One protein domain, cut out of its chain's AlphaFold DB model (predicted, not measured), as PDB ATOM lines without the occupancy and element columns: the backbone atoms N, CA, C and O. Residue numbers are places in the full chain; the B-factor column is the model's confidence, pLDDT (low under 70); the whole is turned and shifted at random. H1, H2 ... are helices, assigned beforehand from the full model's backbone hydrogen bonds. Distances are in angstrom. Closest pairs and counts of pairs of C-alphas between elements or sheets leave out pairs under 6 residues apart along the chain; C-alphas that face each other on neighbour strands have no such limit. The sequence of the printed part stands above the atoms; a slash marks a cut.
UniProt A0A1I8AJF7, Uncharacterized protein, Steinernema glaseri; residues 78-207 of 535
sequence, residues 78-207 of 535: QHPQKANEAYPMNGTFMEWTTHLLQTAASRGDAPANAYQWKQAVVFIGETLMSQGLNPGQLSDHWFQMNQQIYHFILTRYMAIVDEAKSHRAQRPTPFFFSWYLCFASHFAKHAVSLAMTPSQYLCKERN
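What this domain is: This is residues 78 to 207 of the 535 residues of an uncharacterized protein of Steinernema glaseri (UniProt A0A1I8AJF7). H3 is the middle of this all-helix domain, with H1 packed on one side of it and H6 on another, the three running the same way; on one face of these three, H2 crosses H3 and the long H5 crosses H6. H4 sits at one end of the longest axis beside the beginning of H2, H7 lies beside the later part of H5 toward the other end, and residues 169 to 175 stick out there. The printed part has 130 residues with seven named helices, in the order H1 to H7, and no named strand. It is compact, with a radius of gyration of the C-alphas of 14.5 A, and only just elongated, with spans of 44 by 29 by 24 A.

How they stand to each other: Begin at H1, residues 78 to 86, which touches H3, residues 114 to 130: look at the C-alphas of Ala 83 and Lys 118, the closest, 6.2 A apart. The two run the same way at a shallow tilt of 9 degrees. H2, residues 91 to 106, touches H3 with residues 94 to 101 alone, closest at the C-alphas of Thr 97 and Ala 120, 5.4 A apart, opposite ways at a steep tilt of 63 degrees. With residues 91 to 93 alone H2 touches H4, residues 140 to 145, closest at the C-alphas of Thr 92 and Asp 140, 5.6 A apart. H3 is the hub, touching three helices; the third is H6, residues 180 to 189, where the C-alphas of Phe 123 and Ser 185 come to 4.2 A, the same way at a shallow tilt of 31 degrees. H5, residues 147 to 170, is close to H3 but not clearly touching, the closest C-alphas being those of Ile 124 and Ile 153, 6.9 A apart. With residues 157 to 164 alone H5 touches H6, closest at the C-alphas of Val 161 and Tyr 180, 5.9 A apart, at a steep tilt of 65 degrees. With residues 160 to 167 alone it touches H7, residues 198 to 207, closest at the C-alphas of Ile 160 and Pro 198, 6.0 A apart. H4 and H5 meet only through their link, and among the pairs that are apart are H1 and H2, H1 and H6, and H3 and H7. Of the six touching pairs two are at a shallow tilt, and the helix packing is mostly crossed, but only just. In H1 to H7, every O i to N i+4 pair is within hydrogen-bond range.

Where its parts are: Find C-alpha 78 at (37.203, 53.197, -32.134); from there H1 runs 12.9 A to Ala 86. H2 goes 22.4 A from Gly 91 to Ser 106, and H3 24.1 A from Ala 114 to Ser 130. H4, Asp 140 to Met 145, is short. Find C-alpha 147 at (57.170, 36.822, -20.110), where H5 begins its 34.9 A to Gln 170. H6 measures 14.2 A from Tyr 180 to Lys 189, and H7 measures 13.8 A from Pro 198 to C-alpha 207 at (23.984, 30.917, -4.822).

The domain as a whole: The two C-alphas farthest apart are those of His 141 and Pro 174, at 44.9 A. The printed part has no cut. The links H1 to H2 and H4 to H5 are tight, the other four are short, and no link is long. The mean pLDDT of the printed part is 80.8; look for values under 70 at residues 78 to 83, 171 to 178, 191 to 196, 198 to 199 and 201 to 207.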
ATOM      1  N   GLN A  78      37.600  52.660 -33.449       50.16
ATOM      2  CA  GLN A  78      37.203  53.197 -32.134       50.16
ATOM      3  C   GLN A  78      37.351  52.194 -30.972       50.16
ATOM      4  O   GLN A  78      37.431  52.588 -29.804       50.16
ATOM      5  N   HIS A  79      37.367  50.887 -31.251       57.88
ATOM      6  CA  HIS A  79      37.489  49.862 -30.208       57.88
ATOM      7  C   HIS A  79      38.876  49.826 -29.549       57.88
ATOM      8  O   HIS A  79      38.917  49.810 -28.312       57.88
ATOM      9  N   PRO A  80      39.986  49.883 -30.310       56.59
ATOM     10  CA  PRO A  80      41.321  50.071 -29.751       56.59
ATOM     11  C   PRO A  80      41.457  51.355 -28.930       56.59
ATOM     12  O   PRO A  80      42.077  51.337 -27.872       56.59
ATOM     13  N   GLN A  81      40.824  52.453 -29.354       61.34
ATOM     14  CA  GLN A  81      40.942  53.746 -28.672       61.34
ATOM     15  C   GLN A  81      40.342  53.727 -27.257       61.34
ATOM     16  O   GLN A  81      41.019  54.084 -26.298       61.34
ATOM     17  N   LYS A  82      39.119  53.205 -27.089       63.41
ATOM     18  CA  LYS A  82      38.507  53.037 -25.753       63.41
ATOM     19  C   LYS A  82      39.257  52.033 -24.875       63.41
ATOM     20  O   LYS A  82      39.203  52.118 -23.653       63.41
ATOM     21  N   ALA A  83      39.909  51.044 -25.486       66.38
ATOM     22  CA  ALA A  83      40.763  50.113 -24.758       66.38
ATOM     23  C   ALA A  83      42.033  50.814 -24.249       66.38
ATOM     24  O   ALA A  83      42.419  50.586 -23.109       66.38
ATOM     25  N   ASN A  84      42.608  51.715 -25.051       72.81
ATOM     26  CA  ASN A  84      43.775  52.521 -24.692       72.81
ATOM     27  C   ASN A  84      43.490  53.518 -23.559       72.81
ATOM     28  O   ASN A  84      44.345  53.761 -22.715       72.81
ATOM     29  N   GLU A  85      42.277  54.075 -23.516       74.38
ATOM     30  CA  GLU A  85      41.831  54.930 -22.408       74.38
ATOM     31  C   GLU A  85      41.714  54.156 -21.086       74.38
ATOM     32  O   GLU A  85      41.999  54.705 -20.024       74.38
ATOM     33  N   ALA A  86      41.303  52.884 -21.141       74.19
ATOM     34  CA  ALA A  86      41.160  52.034 -19.958       74.19
ATOM     35  C   ALA A  86      42.494  51.422 -19.496       74.19
ATOM     36  O   ALA A  86      42.730  51.289 -18.298       74.19
ATOM     37  N   TYR A  87      43.362  51.062 -20.443       80.50
ATOM     38  CA  TYR A  87      44.685  50.499 -20.196       80.50
ATOM     39  C   TYR A  87      45.665  51.169 -21.158       80.50
ATOM     40  O   TYR A  87      45.580  50.897 -22.357       80.50
ATOM     41  N   PRO A  88      46.584  52.027 -20.679       81.31
ATOM     42  CA  PRO A  88      47.595  52.643 -21.530       81.31
ATOM     43  C   PRO A  88      48.362  51.561 -22.289       81.31
ATOM     44  O   PRO A  88      49.059  50.744 -21.686       81.31
ATOM     45  N   MET A  89      48.181  51.510 -23.606       82.56
ATOM     46  CA  MET A  89      48.730  50.436 -24.419       82.56
ATOM     47  C   MET A  89      50.151  50.783 -24.837       82.56
ATOM     48  O   MET A  89      50.381  51.697 -25.627       82.56
ATOM     49  N   ASN A  90      51.105  50.033 -24.298       89.19
ATOM     50  CA  ASN A  90      52.482  50.033 -24.769       89.19
ATOM     51  C   ASN A  90      52.693  48.918 -25.812       89.19
ATOM     52  O   ASN A  90      51.799  48.093 -26.054       89.19
ATOM     53  N   GLY A  91      53.848  48.924 -26.480       87.69
ATOM     54  CA  GLY A  91      54.122  48.013 -27.592       87.69
ATOM     55  C   GLY A  91      54.001  46.548 -27.177       87.69
ATOM     56  O   GLY A  91      53.335  45.762 -27.852       87.69
ATOM     57  N   THR A  92      54.570  46.194 -26.024       88.56
ATOM     58  CA  THR A  92      54.583  44.804 -25.551       88.56
ATOM     59  C   THR A  92      53.214  44.342 -25.033       88.56
ATOM     60  O   THR A  92      52.832  43.189 -25.223       88.56
ATOM     61  N   PHE A  93      52.403  45.227 -24.452       91.00
ATOM     62  CA  PHE A  93      51.032  44.905 -24.047       91.00
ATOM     63  C   PHE A  93      50.128  44.629 -25.261       91.00
ATOM     64  O   PHE A  93      49.314  43.698 -25.243       91.00
ATOM     65  N   MET A  94      50.291  45.395 -26.347       92.44
ATOM     66  CA  MET A  94      49.601  45.123 -27.615       92.44
ATOM     67  C   MET A  94      50.034  43.785 -28.226       92.44
ATOM     68  O   MET A  94      49.196  43.064 -28.775       92.44
ATOM     69  N   GLU A  95      51.311  43.424 -28.100       93.56
ATOM     70  CA  GLU A  95      51.836  42.125 -28.529       93.56
ATOM     71  C   GLU A  95      51.193  40.975 -27.740       93.56
ATOM     72  O   GLU A  95      50.610  40.070 -28.340       93.56
ATOM     73  N   TRP A  96      51.182  41.053 -26.405       95.06
ATOM     74  CA  TRP A  96      50.524  40.068 -25.535       95.06
ATOM     75  C   TRP A  96      49.034  39.906 -25.863       95.06
ATOM     76  O   TRP A  96      48.517  38.785 -25.939       95.06
ATOM     77  N   THR A  97      48.349  41.026 -26.098       95.44
ATOM     78  CA  THR A  97      46.940  41.066 -26.510       95.44
ATOM     79  C   THR A  97      46.728  40.344 -27.833       95.44
ATOM     80  O   THR A  97      45.842  39.494 -27.956       95.44
ATOM     81  N   THR A  98      47.553  40.664 -28.827       95.31
ATOM     82  CA  THR A  98      47.450  40.094 -30.171       95.31
ATOM     83  C   THR A  98      47.742  38.600 -30.144       95.31
ATOM     84  O   THR A  98      46.972  37.821 -30.705       95.31
ATOM     85  N   HIS A  99      48.774  38.177 -29.415       96.31
ATOM     86  CA  HIS A  99      49.103  36.766 -29.250       96.31
ATOM     87  C   HIS A  99      47.987  35.999 -28.516       96.31
ATOM     88  O   HIS A  99      47.638  34.880 -28.906       96.31
ATOM     89  N   LEU A 100      47.335  36.604 -27.512       95.56
ATOM     90  CA  LEU A 100      46.206  35.975 -26.817       95.56
ATOM     91  C   LEU A 100      45.024  35.772 -27.774       95.56
ATOM     92  O   LEU A 100      44.455  34.680 -27.824       95.56
ATOM     93  N   LEU A 101      44.685  36.795 -28.566       94.62
ATOM     94  CA  LEU A 101      43.630  36.701 -29.575       94.62
ATOM     95  C   LEU A 101      43.953  35.650 -30.639       94.62
ATOM     96  O   LEU A 101      43.087  34.855 -30.989       94.62
ATOM     97  N   GLN A 102      45.184  35.628 -31.150       94.50
ATOM     98  CA  GLN A 102      45.618  34.631 -32.128       94.50
ATOM     99  C   GLN A 102      45.504  33.216 -31.562       94.50
ATOM    100  O   GLN A 102      45.020  32.314 -32.247       94.50
ATOM    101  N   THR A 103      45.874  33.029 -30.294       94.62
ATOM    102  CA  THR A 103      45.747  31.730 -29.634       94.62
ATOM    103  C   THR A 103      44.273  31.335 -29.496       94.62
ATOM    104  O   THR A 103      43.902  30.229 -29.888       94.62
ATOM    105  N   ALA A 104      43.410  32.248 -29.038       91.62
ATOM    106  CA  ALA A 104      41.964  32.038 -28.972       91.62
ATOM    107  C   ALA A 104      41.356  31.692 -30.346       91.62
ATOM    108  O   ALA A 104      40.561  30.759 -30.466       91.62
ATOM    109  N   ALA A 105      41.768  32.400 -31.398       91.44
ATOM    110  CA  ALA A 105      41.295  32.178 -32.759       91.44
ATOM    111  C   ALA A 105      41.761  30.848 -33.343       91.44
ATOM    112  O   ALA A 105      40.956  30.124 -33.924       91.44
ATOM    113  N   SER A 106      43.022  30.473 -33.123       94.62
ATOM    114  CA  SER A 106      43.561  29.185 -33.575       94.62
ATOM    115  C   SER A 106      42.834  27.981 -32.966       94.62
ATOM    116  O   SER A 106      42.752  26.926 -33.587       94.62
ATOM    117  N   ARG A 107      42.258  28.155 -31.772       92.12
ATOM    118  CA  ARG A 107      41.469  27.141 -31.063       92.12
ATOM    119  C   ARG A 107      39.985  27.147 -31.433       92.12
ATOM    120  O   ARG A 107      39.241  26.294 -30.953       92.12
ATOM    121  N   GLY A 108      39.542  28.100 -32.256       88.44
ATOM    122  CA  GLY A 108      38.126  28.311 -32.560       88.44
ATOM    123  C   GLY A 108      37.318  28.870 -31.382       88.44
ATOM    124  O   GLY A 108      36.092  28.779 -31.388       88.44
ATOM    125  N   ASP A 109      37.983  29.441 -30.372       88.44
ATOM    126  CA  ASP A 109      37.350  29.946 -29.146       88.44
ATOM    127  C   ASP A 109      36.778  31.361 -29.319       88.44
ATOM    128  O   ASP A 109      35.834  31.756 -28.624       88.44
ATOM    129  N   ALA A 110      37.358  32.132 -30.243       85.06
ATOM    130  CA  ALA A 110      36.927  33.477 -30.603       85.06
ATOM    131  C   ALA A 110      37.399  33.856 -32.024       85.06
ATOM    132  O   ALA A 110      38.440  33.395 -32.467       85.06
ATOM    133  N   PRO A 111      36.681  34.717 -32.756       85.88
ATOM    134  CA  PRO A 111      37.070  35.180 -34.080       85.88
ATOM    135  C   PRO A 111      38.141  36.261 -33.948       85.88
ATOM    136  O   PRO A 111      38.090  37.087 -33.037       85.88
ATOM    137  N   ALA A 112      39.083  36.300 -34.886       90.62
ATOM    138  CA  ALA A 112      40.107  37.339 -34.935       90.62
ATOM    139  C   ALA A 112      39.518  38.649 -35.491       90.62
ATOM    140  O   ALA A 112      39.620  38.928 -36.681       90.62
ATOM    141  N   ASN A 113      38.854  39.433 -34.640       87.31
ATOM    142  CA  ASN A 113      38.306  40.746 -34.995       87.31
ATOM    143  C   ASN A 113      38.569  41.798 -33.903       87.31
ATOM    144  O   ASN A 113      38.966  41.462 -32.785       87.31
ATOM    145  N   ALA A 114      38.328  43.075 -34.220       81.75
ATOM    146  CA  ALA A 114      38.610  44.206 -33.331       81.75
ATOM    147  C   ALA A 114      37.864  44.121 -31.987       81.75
ATOM    148  O   ALA A 114      38.414  44.458 -30.936       81.75
ATOM    149  N   TYR A 115      36.627  43.614 -31.992       82.38
ATOM    150  CA  TYR A 115      35.861  43.409 -30.765       82.38
ATOM    151  C   TYR A 115      36.533  42.386 -29.841       82.38
ATOM    152  O   TYR A 115      36.691  42.651 -28.650       82.38
ATOM    153  N   GLN A 116      36.956  41.233 -30.366       88.00
ATOM    154  CA  GLN A 116      37.633  40.208 -29.563       88.00
ATOM    155  C   GLN A 116      39.042  40.630 -29.159       88.00
ATOM    156  O   GLN A 116      39.481  40.283 -28.066       88.00
ATOM    157  N   TRP A 117      39.719  41.436 -29.977       91.44
ATOM    158  CA  TRP A 117      40.981  42.061 -29.596       91.44
ATOM    159  C   TRP A 117      40.804  42.966 -28.372       91.44
ATOM    160  O   TRP A 117      41.521  42.826 -27.385       91.44
ATOM    161  N   LYS A 118      39.763  43.809 -28.362       90.19
ATOM    162  CA  LYS A 118      39.394  44.599 -27.180       90.19
ATOM    163  C   LYS A 118      39.087  43.714 -25.965       90.19
ATOM    164  O   LYS A 118      39.462  44.073 -24.853       90.19
ATOM    165  N   GLN A 119      38.405  42.580 -26.141       88.62
ATOM    166  CA  GLN A 119      38.184  41.647 -25.027       88.62
ATOM    167  C   GLN A 119      39.510  41.056 -24.526       88.62
ATOM    168  O   GLN A 119      39.721  40.996 -23.324       88.62
ATOM    169  N   ALA A 120      40.444  40.707 -25.412       91.38
ATOM    170  CA  ALA A 120      41.780  40.270 -25.010       91.38
ATOM    171  C   ALA A 120      42.520  41.347 -24.191       91.38
ATOM    172  O   ALA A 120      43.068  41.014 -23.140       91.38
ATOM    173  N   VAL A 121      42.449  42.629 -24.591       93.06
ATOM    174  CA  VAL A 121      43.004  43.757 -23.811       93.06
ATOM    175  C   VAL A 121      42.411  43.776 -22.409       93.06
ATOM    176  O   VAL A 121      43.138  43.788 -21.419       93.06
ATOM    177  N   VAL A 122      41.080  43.751 -22.327       91.19
ATOM    178  CA  VAL A 122      40.356  43.788 -21.056       91.19
ATOM    179  C   VAL A 122      40.731  42.588 -20.190       91.19
ATOM    180  O   VAL A 122      41.001  42.754 -19.010       91.19
ATOM    181  N   PHE A 123      40.794  41.384 -20.754       93.31
ATOM    182  CA  PHE A 123      41.167  40.190 -20.006       93.31
ATOM    183  C   PHE A 123      42.570  40.297 -19.402       93.31
ATOM    184  O   PHE A 123      42.740  40.021 -18.215       93.31
ATOM    185  N   ILE A 124      43.564  40.708 -20.194       92.88
ATOM    186  CA  ILE A 124      44.945  40.867 -19.721       92.88
ATOM    187  C   ILE A 124      45.007  41.980 -18.673       92.88
ATOM    188  O   ILE A 124      45.551  41.762 -17.591       92.88
ATOM    189  N   GLY A 125      44.406  43.137 -18.961       93.00
ATOM    190  CA  GLY A 125      44.400  44.295 -18.072       93.00
ATOM    191  C   GLY A 125      43.772  43.988 -16.713       93.00
ATOM    192  O   GLY A 125      44.397  44.212 -15.683       93.00
ATOM    193  N   GLU A 126      42.583  43.387 -16.697       89.50
ATOM    194  CA  GLU A 126      41.889  42.980 -15.467       89.50
ATOM    195  C   GLU A 126      42.630  41.870 -14.723       89.50
ATOM    196  O   GLU A 126      42.707  41.884 -13.495       89.50
ATOM    197  N   THR A 127      43.237  40.925 -15.448       88.44
ATOM    198  CA  THR A 127      44.041  39.878 -14.812       88.44
ATOM    199  C   THR A 127      45.255  40.481 -14.108       88.44
ATOM    200  O   THR A 127      45.503  40.126 -12.959       88.44
ATOM    201  N   LEU A 128      45.965  41.425 -14.731       89.62
ATOM    202  CA  LEU A 128      47.083  42.141 -14.107       89.62
ATOM    203  C   LEU A 128      46.621  42.987 -12.912       89.62
ATOM    204  O   LEU A 128      47.194  42.868 -11.829       89.62
ATOM    205  N   MET A 129      45.538  43.755 -13.060       89.38
ATOM    206  CA  MET A 129      44.984  44.559 -11.963       89.38
ATOM    207  C   MET A 129      44.558  43.693 -10.775       89.38
ATOM    208  O   MET A 129      44.804  44.066  -9.630       89.38
ATOM    209  N   SER A 130      44.005  42.497 -11.021       84.88
ATOM    210  CA  SER A 130      43.668  41.538  -9.957       84.88
ATOM    211  C   SER A 130      44.887  41.049  -9.164       84.88
ATOM    212  O   SER A 130      44.734  40.554  -8.051       84.88
ATOM    213  N   GLN A 131      46.091  41.182  -9.730       84.31
ATOM    214  CA  GLN A 131      47.369  40.894  -9.072       84.31
ATOM    215  C   GLN A 131      48.017  42.143  -8.457       84.31
ATOM    216  O   GLN A 131      49.172  42.095  -8.045       84.31
ATOM    217  N   GLY A 132      47.305  43.273  -8.411       90.12
ATOM    218  CA  GLY A 132      47.842  44.550  -7.938       90.12
ATOM    219  C   GLY A 132      48.799  45.225  -8.923       90.12
ATOM    220  O   GLY A 132      49.470  46.186  -8.556       90.12
ATOM    221  N   LEU A 133      48.871  44.749 -10.169       91.44
ATOM    222  CA  LEU A 133      49.715  45.324 -11.212       91.44
ATOM    223  C   LEU A 133      48.869  46.254 -12.080       91.44
ATOM    224  O   LEU A 133      47.999  45.794 -12.816       91.44
ATOM    225  N   ASN A 134      49.114  47.561 -12.006       91.25
ATOM    226  CA  ASN A 134      48.421  48.535 -12.843       91.25
ATOM    227  C   ASN A 134      49.082  48.598 -14.234       91.25
ATOM    228  O   ASN A 134      50.185  49.140 -14.322       91.25
ATOM    229  N   PRO A 135      48.435  48.123 -15.319       87.12
ATOM    230  CA  PRO A 135      49.046  48.071 -16.650       87.12
ATOM    231  C   PRO A 135      49.553  49.429 -17.141       87.12
ATOM    232  O   PRO A 135      50.579  49.491 -17.806       87.12
ATOM    233  N   GLY A 136      48.887  50.521 -16.749       87.44
ATOM    234  CA  GLY A 136      49.278  51.877 -17.129       87.44
ATOM    235  C   GLY A 136      50.559  52.394 -16.479       87.44
ATOM    236  O   GLY A 136      51.087  53.414 -16.906       87.44
ATOM    237  N   GLN A 137      51.055  51.710 -15.448       91.00
ATOM    238  CA  GLN A 137      52.302  52.044 -14.754       91.00
ATOM    239  C   GLN A 137      53.463  51.117 -15.149       91.00
ATOM    240  O   GLN A 137      54.592  51.332 -14.712       91.00
ATOM    241  N   LEU A 138      53.204  50.087 -15.962       90.00
ATOM    242  CA  LEU A 138      54.206  49.108 -16.375       90.00
ATOM    243  C   LEU A 138      54.886  49.565 -17.671       90.00
ATOM    244  O   LEU A 138      54.234  49.864 -18.671       90.00
ATOM    245  N   SER A 139      56.217  49.600 -17.666       92.19
ATOM    246  CA  SER A 139      57.014  49.917 -18.855       92.19
ATOM    247  C   SER A 139      57.115  48.716 -19.802       92.19
ATOM    248  O   SER A 139      56.995  47.572 -19.363       92.19
ATOM    249  N   ASP A 140      57.418  48.950 -21.085       90.50
ATOM    250  CA  ASP A 140      57.689  47.867 -22.051       90.50
ATOM    251  C   ASP A 140      58.774  46.905 -21.536       90.50
ATOM    252  O   ASP A 140      58.645  45.687 -21.640       90.50
ATOM    253  N   HIS A 141      59.813  47.443 -20.888       92.25
ATOM    254  CA  HIS A 141      60.876  46.640 -20.287       92.25
ATOM    255  C   HIS A 141      60.354  45.685 -19.204       92.25
ATOM    256  O   HIS A 141      60.799  44.541 -19.129       92.25
ATOM    257  N   TRP A 142      59.380  46.117 -18.393       93.88
ATOM    258  CA  TRP A 142      58.757  45.239 -17.404       93.88
ATOM    259  C   TRP A 142      58.061  44.060 -18.087       93.88
ATOM    260  O   TRP A 142      58.283  42.921 -17.686       93.88
ATOM    261  N   PHE A 143      57.279  44.299 -19.144       90.69
ATOM    262  CA  PHE A 143      56.613  43.219 -19.879       90.69
ATOM    263  C   PHE A 143      57.627  42.257 -20.513       90.69
ATOM    264  O   PHE A 143      57.488  41.042 -20.387       90.69
ATOM    265  N   GLN A 144      58.696  42.789 -21.110       89.69
ATOM    266  CA  GLN A 144      59.775  41.988 -21.692       89.69
ATOM    267  C   GLN A 144      60.490  41.101 -20.666       89.69
ATOM    268  O   GLN A 144      60.791  39.950 -20.966       89.69
ATOM    269  N   MET A 145      60.737  41.610 -19.457       93.75
ATOM    270  CA  MET A 145      61.378  40.849 -18.376       93.75
ATOM    271  C   MET A 145      60.422  39.873 -17.678       93.75
ATOM    272  O   MET A 145      60.869  39.007 -16.928       93.75
ATOM    273  N   ASN A 146      59.112  39.997 -17.911       93.44
ATOM    274  CA  ASN A 146      58.089  39.218 -17.223       93.44
ATOM    275  C   ASN A 146      57.249  38.328 -18.151       93.44
ATOM    276  O   ASN A 146      56.058  38.120 -17.914       93.44
ATOM    277  N   GLN A 147      57.863  37.731 -19.178       93.06
ATOM    278  CA  GLN A 147      57.170  36.822 -20.110       93.06
ATOM    279  C   GLN A 147      56.526  35.609 -19.415       93.06
ATOM    280  O   GLN A 147      55.484  35.118 -19.847       93.06
ATOM    281  N   GLN A 148      57.069  35.152 -18.284       92.31
ATOM    282  CA  GLN A 148      56.441  34.111 -17.463       92.31
ATOM    283  C   GLN A 148      55.037  34.500 -16.971       92.31
ATOM    284  O   GLN A 148      54.162  33.640 -16.860       92.31
ATOM    285  N   ILE A 149      54.792  35.792 -16.719       92.12
ATOM    286  CA  ILE A 149      53.473  36.293 -16.312       92.12
ATOM    287  C   ILE A 149      52.498  36.184 -17.482       92.12
ATOM    288  O   ILE A 149      51.351  35.788 -17.287       92.12
ATOM    289  N   TYR A 150      52.949  36.449 -18.707       93.62
ATOM    290  CA  TYR A 150      52.115  36.245 -19.886       93.62
ATOM    291  C   TYR A 150      51.700  34.789 -20.065       93.62
ATOM    292  O   TYR A 150      50.518  34.507 -20.263       93.62
ATOM    293  N   HIS A 151      52.645  33.854 -19.930       91.50
ATOM    294  CA  HIS A 151      52.330  32.428 -19.973       91.50
ATOM    295  C   HIS A 151      51.290  32.052 -18.916       91.50
ATOM    296  O   HIS A 151      50.345  31.330 -19.221       91.50
ATOM    297  N   PHE A 152      51.400  32.608 -17.709       91.69
ATOM    298  CA  PHE A 152      50.404  32.411 -16.663       91.69
ATOM    299  C   PHE A 152      49.015  32.950 -17.053       91.69
ATOM    300  O   PHE A 152      48.014  32.247 -16.897       91.69
ATOM    301  N   ILE A 153      48.937  34.163 -17.610       91.69
ATOM    302  CA  ILE A 153      47.682  34.757 -18.105       91.69
ATOM    303  C   ILE A 153      47.073  33.891 -19.215       91.69
ATOM    304  O   ILE A 153      45.868  33.627 -19.208       91.69
ATOM    305  N   LEU A 154      47.897  33.400 -20.142       92.38
ATOM    306  CA  LEU A 154      47.468  32.534 -21.233       92.38
ATOM    307  C   LEU A 154      46.938  31.191 -20.714       92.38
ATOM    308  O   LEU A 154      45.847  30.774 -21.098       92.38
ATOM    309  N   THR A 155      47.655  30.536 -19.798       89.50
ATOM    310  CA  THR A 155      47.197  29.302 -19.141       89.50
ATOM    311  C   THR A 155      45.881  29.529 -18.402       89.50
ATOM    312  O   THR A 155      44.975  28.697 -18.492       89.50
ATOM    313  N   ARG A 156      45.728  30.678 -17.732       85.88
ATOM    314  CA  ARG A 156      44.482  31.048 -17.055       85.88
ATOM    315  C   ARG A 156      43.325  31.197 -18.037       85.88
ATOM    316  O   ARG A 156      42.249  30.666 -17.776       85.88
ATOM    317  N   TYR A 157      43.540  31.877 -19.163       91.19
ATOM    318  CA  TYR A 157      42.544  31.959 -20.230       91.19
ATOM    319  C   TYR A 157      42.106  30.560 -20.682       91.19
ATOM    320  O   TYR A 157      40.910  30.271 -20.675       91.19
ATOM    321  N   MET A 158      43.056  29.672 -20.993       89.44
ATOM    322  CA  MET A 158      42.744  28.312 -21.449       89.44
ATOM    323  C   MET A 158      41.927  27.529 -20.426       89.44
ATOM    324  O   MET A 158      40.907  26.946 -20.786       89.44
ATOM    325  N   ALA A 159      42.318  27.576 -19.150       83.44
ATOM    326  CA  ALA A 159      41.585  26.918 -18.075       83.44
ATOM    327  C   ALA A 159      40.142  27.437 -17.969       83.44
ATOM    328  O   ALA A 159      39.203  26.645 -17.881       83.44
ATOM    329  N   ILE A 160      39.951  28.761 -18.052       83.94
ATOM    330  CA  ILE A 160      38.621  29.378 -18.016       83.94
ATOM    331  C   ILE A 160      37.755  28.883 -19.177       83.94
ATOM    332  O   ILE A 160      36.593  28.522 -18.981       83.94
ATOM    333  N   VAL A 161      38.313  28.870 -20.388       85.19
ATOM    334  CA  VAL A 161      37.593  28.456 -21.593       85.19
ATOM    335  C   VAL A 161      37.257  26.969 -21.570       85.19
ATOM    336  O   VAL A 161      36.120  26.600 -21.865       85.19
ATOM    337  N   ASP A 162      38.206  26.111 -21.205       86.56
ATOM    338  CA  ASP A 162      38.008  24.661 -21.210       86.56
ATOM    339  C   ASP A 162      36.997  24.228 -20.145       86.56
ATOM    340  O   ASP A 162      36.134  23.383 -20.397       86.56
ATOM    341  N   GLU A 163      36.998  24.886 -18.989       83.38
ATOM    342  CA  GLU A 163      35.975  24.660 -17.980       83.38
ATOM    343  C   GLU A 163      34.603  25.193 -18.411       83.38
ATOM    344  O   GLU A 163      33.592  24.514 -18.223       83.38
ATOM    345  N   ALA A 164      34.545  26.362 -19.055       78.06
ATOM    346  CA  ALA A 164      33.304  26.892 -19.612       78.06
ATOM    347  C   ALA A 164      32.715  25.945 -20.676       78.06
ATOM    348  O   ALA A 164      31.512  25.668 -20.667       78.06
ATOM    349  N   LYS A 165      33.558  25.377 -21.550       82.31
ATOM    350  CA  LYS A 165      33.172  24.337 -22.519       82.31
ATOM    351  C   LYS A 165      32.662  23.074 -21.828       82.31
ATOM    352  O   LYS A 165      31.616  22.557 -22.217       82.31
ATOM    353  N   SER A 166      33.362  22.594 -20.799       81.00
ATOM    354  CA  SER A 166      32.957  21.417 -20.021       81.00
ATOM    355  C   SER A 166      31.599  21.633 -19.346       81.00
ATOM    356  O   SER A 166      30.689  20.811 -19.481       81.00
ATOM    357  N   HIS A 167      31.400  22.795 -18.718       76.19
ATOM    358  CA  HIS A 167      30.123  23.167 -18.119       76.19
ATOM    359  C   HIS A 167      29.002  23.239 -19.171       76.19
ATOM    360  O   HIS A 167      27.907  22.727 -18.932       76.19
ATOM    361  N   ARG A 168      29.265  23.814 -20.355       73.94
ATOM    362  CA  ARG A 168      28.312  23.839 -21.479       73.94
ATOM    363  C   ARG A 168      27.949  22.435 -21.964       73.94
ATOM    364  O   ARG A 168      26.784  22.184 -22.259       73.94
ATOM    365  N   ALA A 169      28.921  21.528 -22.046       80.19
ATOM    366  CA  ALA A 169      28.690  20.149 -22.467       80.19
ATOM    367  C   ALA A 169      27.797  19.388 -21.473       80.19
ATOM    368  O   ALA A 169      26.915  18.639 -21.881       80.19
ATOM    369  N   GLN A 170      27.984  19.618 -20.170       75.00
ATOM    370  CA  GLN A 170      27.182  18.986 -19.114       75.00
ATOM    371  C   GLN A 170      25.797  19.620 -18.950       75.00
ATOM    372  O   GLN A 170      24.854  18.971 -18.492       75.00
ATOM    373  N   ARG A 171      25.667  20.907 -19.276       69.38
ATOM    374  CA  ARG A 171      24.429  21.675 -19.159       69.38
ATOM    375  C   ARG A 171      24.252  22.502 -20.424       69.38
ATOM    376  O   ARG A 171      24.655  23.667 -20.421       69.38
ATOM    377  N   PRO A 172      23.638  21.936 -21.481       58.16
ATOM    378  CA  PRO A 172      23.311  22.681 -22.686       58.16
ATOM    379  C   PRO A 172      22.219  23.698 -22.347       58.16
ATOM    380  O   PRO A 172      21.028  23.473 -22.543       58.16
ATOM    381  N   THR A 173      22.620  24.817 -21.752       55.22
ATOM    382  CA  THR A 173      21.752  25.967 -21.584       55.22
ATOM    383  C   THR A 173      21.702  26.702 -22.922       55.22
ATOM    384  O   THR A 173      22.743  26.897 -23.556       55.22
ATOM    385  N   PRO A 174      20.516  27.145 -23.366       44.41
ATOM    386  CA  PRO A 174      20.368  27.846 -24.642       44.41
ATOM    387  C   PRO A 174      21.098  29.203 -24.701       44.41
ATOM    388  O   PRO A 174      21.166  29.805 -25.764       44.41
ATOM    389  N   PHE A 175      21.684  29.670 -23.591       52.53
ATOM    390  CA  PHE A 175      22.306  30.993 -23.459       52.53
ATOM    391  C   PHE A 175      23.817  30.959 -23.192       52.53
ATOM    392  O   PHE A 175      24.381  31.949 -22.730       52.53
ATOM    393  N   PHE A 176      24.496  29.831 -23.414       54.19
ATOM    394  CA  PHE A 176      25.940  29.777 -23.185       54.19
ATOM    395  C   PHE A 176      26.692  30.522 -24.304       54.19
ATOM    396  O   PHE A 176      26.563  30.169 -25.475       54.19
ATOM    397  N   PHE A 177      27.453  31.563 -23.943       55.34
ATOM    398  CA  PHE A 177      28.128  32.470 -24.878       55.34
ATOM    399  C   PHE A 177      28.996  31.720 -25.905       55.34
ATOM    400  O   PHE A 177      29.886  30.958 -25.538       55.34
ATOM    401  N   SER A 178      28.798  32.006 -27.197       55.84
ATOM    402  CA  SER A 178      29.684  31.545 -28.283       55.84
ATOM    403  C   SER A 178      31.040  32.267 -28.322       55.84
ATOM    404  O   SER A 178      31.864  31.960 -29.174       55.84
ATOM    405  N   TRP A 179      31.279  33.228 -27.423       70.12
ATOM    406  CA  TRP A 179      32.469  34.082 -27.406       70.12
ATOM    407  C   TRP A 179      33.217  33.959 -26.071       70.12
ATOM    408  O   TRP A 179      32.988  34.739 -25.142       70.12
ATOM    409  N   TYR A 180      34.121  32.985 -25.968       79.75
ATOM    410  CA  TYR A 180      34.769  32.643 -24.695       79.75
ATOM    411  C   TYR A 180      35.743  33.710 -24.176       79.75
ATOM    412  O   TYR A 180      35.914  33.822 -22.966       79.75
ATOM    413  N   LEU A 181      36.328  34.545 -25.042       77.50
ATOM    414  CA  LEU A 181      37.136  35.699 -24.614       77.50
ATOM    415  C   LEU A 181      36.311  36.736 -23.846       77.50
ATOM    416  O   LEU A 181      36.779  37.269 -22.846       77.50
ATOM    417  N   CYS A 182      35.068  36.986 -24.259       78.81
ATOM    418  CA  CYS A 182      34.165  37.884 -23.539       78.81
ATOM    419  C   CYS A 182      33.812  37.313 -22.157       78.81
ATOM    420  O   CYS A 182      33.874  38.023 -21.154       78.81
ATOM    421  N   PHE A 183      33.533  36.006 -22.084       79.19
ATOM    422  CA  PHE A 183      33.320  35.319 -20.808       79.19
ATOM    423  C   PHE A 183      34.559  35.385 -19.907       79.19
ATOM    424  O   PHE A 183      34.438  35.746 -18.741       79.19
ATOM    425  N   ALA A 184      35.748  35.100 -20.443       76.38
ATOM    426  CA  ALA A 184      36.994  35.172 -19.690       76.38
ATOM    427  C   ALA A 184      37.283  36.597 -19.199       76.38
ATOM    428  O   ALA A 184      37.643  36.782 -18.042       76.38
ATOM    429  N   SER A 185      37.047  37.608 -20.039       77.25
ATOM    430  CA  SER A 185      37.169  39.026 -19.673       77.25
ATOM    431  C   SER A 185      36.224  39.392 -18.537       77.25
ATOM    432  O   SER A 185      36.625  40.033 -17.571       77.25
ATOM    433  N   HIS A 186      34.966  38.955 -18.626       78.12
ATOM    434  CA  HIS A 186      33.990  39.154 -17.564       78.12
ATOM    435  C   HIS A 186      34.422  38.459 -16.271       78.12
ATOM    436  O   HIS A 186      34.376  39.062 -15.207       78.12
ATOM    437  N   PHE A 187      34.903  37.221 -16.365       76.88
ATOM    438  CA  PHE A 187      35.423  36.472 -15.230       76.88
ATOM    439  C   PHE A 187      36.618  37.178 -14.566       76.88
ATOM    440  O   PHE A 187      36.666  37.276 -13.344       76.88
ATOM    441  N   ALA A 188      37.551  37.722 -15.354       74.19
ATOM    442  CA  ALA A 188      38.699  38.468 -14.839       74.19
ATOM    443  C   ALA A 188      38.286  39.761 -14.110       74.19
ATOM    444  O   ALA A 188      38.823  40.046 -13.041       74.19
ATOM    445  N   LYS A 189      37.282  40.487 -14.627       77.19
ATOM    446  CA  LYS A 189      36.756  41.732 -14.029       77.19
ATOM    447  C   LYS A 189      36.251  41.593 -12.604       77.19
ATOM    448  O   LYS A 189      36.318  42.542 -11.834       77.19
ATOM    449  N   HIS A 190      35.726  40.430 -12.236       72.31
ATOM    450  CA  HIS A 190      35.167  40.218 -10.897       72.31
ATOM    451  C   HIS A 190      36.235  39.969  -9.825       72.31
ATOM    452  O   HIS A 190      35.912  39.461  -8.751       72.31
ATOM    453  N   ALA A 191      37.506  40.280 -10.125       58.78
ATOM    454  CA  ALA A 191      38.666  40.029  -9.270       58.78
ATOM    455  C   ALA A 191      38.631  38.613  -8.672       58.78
ATOM    456  O   ALA A 191      38.975  38.375  -7.512       58.78
ATOM    457  N   VAL A 192      38.140  37.663  -9.473       63.47
ATOM    458  CA  VAL A 192      37.934  36.286  -9.051       63.47
ATOM    459  C   VAL A 192      39.304  35.754  -8.662       63.47
ATOM    460  O   VAL A 192      40.230  35.779  -9.479       63.47
ATOM    461  N   SER A 193      39.444  35.337  -7.398       58.28
ATOM    462  CA  SER A 193      40.698  34.791  -6.871       58.28
ATOM    463  C   SER A 193      41.292  33.794  -7.859       58.28
ATOM    464  O   SER A 193      40.560  33.023  -8.482       58.28
ATOM    465  N   LEU A 194      42.619  33.793  -7.988       54.09
ATOM    466  CA  LEU A 194      43.337  32.867  -8.866       54.09
ATOM    467  C   LEU A 194      42.978  31.398  -8.616       54.09
ATOM    468  O   LEU A 194      43.042  30.596  -9.539       54.09
ATOM    469  N   ALA A 195      42.567  31.062  -7.391       62.94
ATOM    470  CA  ALA A 195      42.178  29.712  -7.003       62.94
ATOM    471  C   ALA A 195      40.719  29.353  -7.339       62.94
ATOM    472  O   ALA A 195      40.334  28.191  -7.227       62.94
ATOM    473  N   MET A 196      39.883  30.329  -7.702       66.56
ATOM    474  CA  MET A 196      38.464  30.099  -7.952       66.56
ATOM    475  C   MET A 196      38.241  29.714  -9.413       66.56
ATOM    476  O   MET A 196      38.658  30.409 -10.335       66.56
ATOM    477  N   THR A 197      37.556  28.595  -9.608       72.06
ATOM    478  CA  THR A 197      37.224  28.034 -10.922       72.06
ATOM    479  C   THR A 197      35.973  28.696 -11.519       72.06
ATOM    480  O   THR A 197      35.084  29.108 -10.765       72.06
ATOM    481  N   PRO A 198      35.832  28.800 -12.853       66.81
ATOM    482  CA  PRO A 198      34.581  29.148 -13.530       66.81
ATOM    483  C   PRO A 198      33.320  28.498 -12.957       66.81
ATOM    484  O   PRO A 198      32.323  29.184 -12.759       66.81
ATOM    485  N   SER A 199      33.343  27.210 -12.626       66.94
ATOM    486  CA  SER A 199      32.193  26.506 -12.050       66.94
ATOM    487  C   SER A 199      31.909  26.966 -10.629       66.94
ATOM    488  O   SER A 199      30.744  27.138 -10.274       66.94
ATOM    489  N   GLN A 200      32.942  27.204  -9.815       72.06
ATOM    490  CA  GLN A 200      32.776  27.791  -8.482       72.06
ATOM    491  C   GLN A 200      32.241  29.218  -8.565       72.06
ATOM    492  O   GLN A 200      31.341  29.553  -7.805       72.06
ATOM    493  N   TYR A 201      32.727  30.027  -9.505       69.94
ATOM    494  CA  TYR A 201      32.219  31.372  -9.761       69.94
ATOM    495  C   TYR A 201      30.750  31.339 -10.197       69.94
ATOM    496  O   TYR A 201      29.912  31.983  -9.578       69.94
ATOM    497  N   LEU A 202      30.389  30.506 -11.176       66.06
ATOM    498  CA  LEU A 202      29.001  30.345 -11.625       66.06
ATOM    499  C   LEU A 202      28.097  29.783 -10.517       66.06
ATOM    500  O   LEU A 202      26.926  30.150 -10.414       66.06
ATOM    501  N   CYS A 203      28.625  28.901  -9.666       68.81
ATOM    502  CA  CYS A 203      27.926  28.397  -8.488       68.81
ATOM    503  C   CYS A 203      27.738  29.502  -7.442       68.81
ATOM    504  O   CYS A 203      26.642  29.639  -6.905       68.81
ATOM    505  N   LYS A 204      28.763  30.328  -7.201       68.75
ATOM    506  CA  LYS A 204      28.712  31.494  -6.314       68.75
ATOM    507  C   LYS A 204      27.688  32.507  -6.809       68.75
ATOM    508  O   LYS A 204      26.819  32.864  -6.032       68.75
ATOM    509  N   GLU A 205      27.701  32.877  -8.086       63.22
ATOM    510  CA  GLU A 205      26.714  33.776  -8.703       63.22
ATOM    511  C   GLU A 205      25.284  33.228  -8.579       63.22
ATOM    512  O   GLU A 205      24.337  33.932  -8.211       63.22
ATOM    513  N   ARG A 206      25.119  31.920  -8.805       61.12
ATOM    514  CA  ARG A 206      23.829  31.240  -8.648       61.12
ATOM    515  C   ARG A 206      23.365  31.194  -7.192       61.12
ATOM    516  O   ARG A 206      22.168  31.317  -6.938       61.12
ATOM    517  N   ASN A 207      24.281  30.992  -6.250       49.44
ATOM    518  CA  ASN A 207      23.984  30.917  -4.822       49.44
ATOM    519  C   ASN A 207      23.761  32.303  -4.219       49.44
ATOM    520  O   ASN A 207      22.840  32.450  -3.428       49.44
TER     521      ASN A 207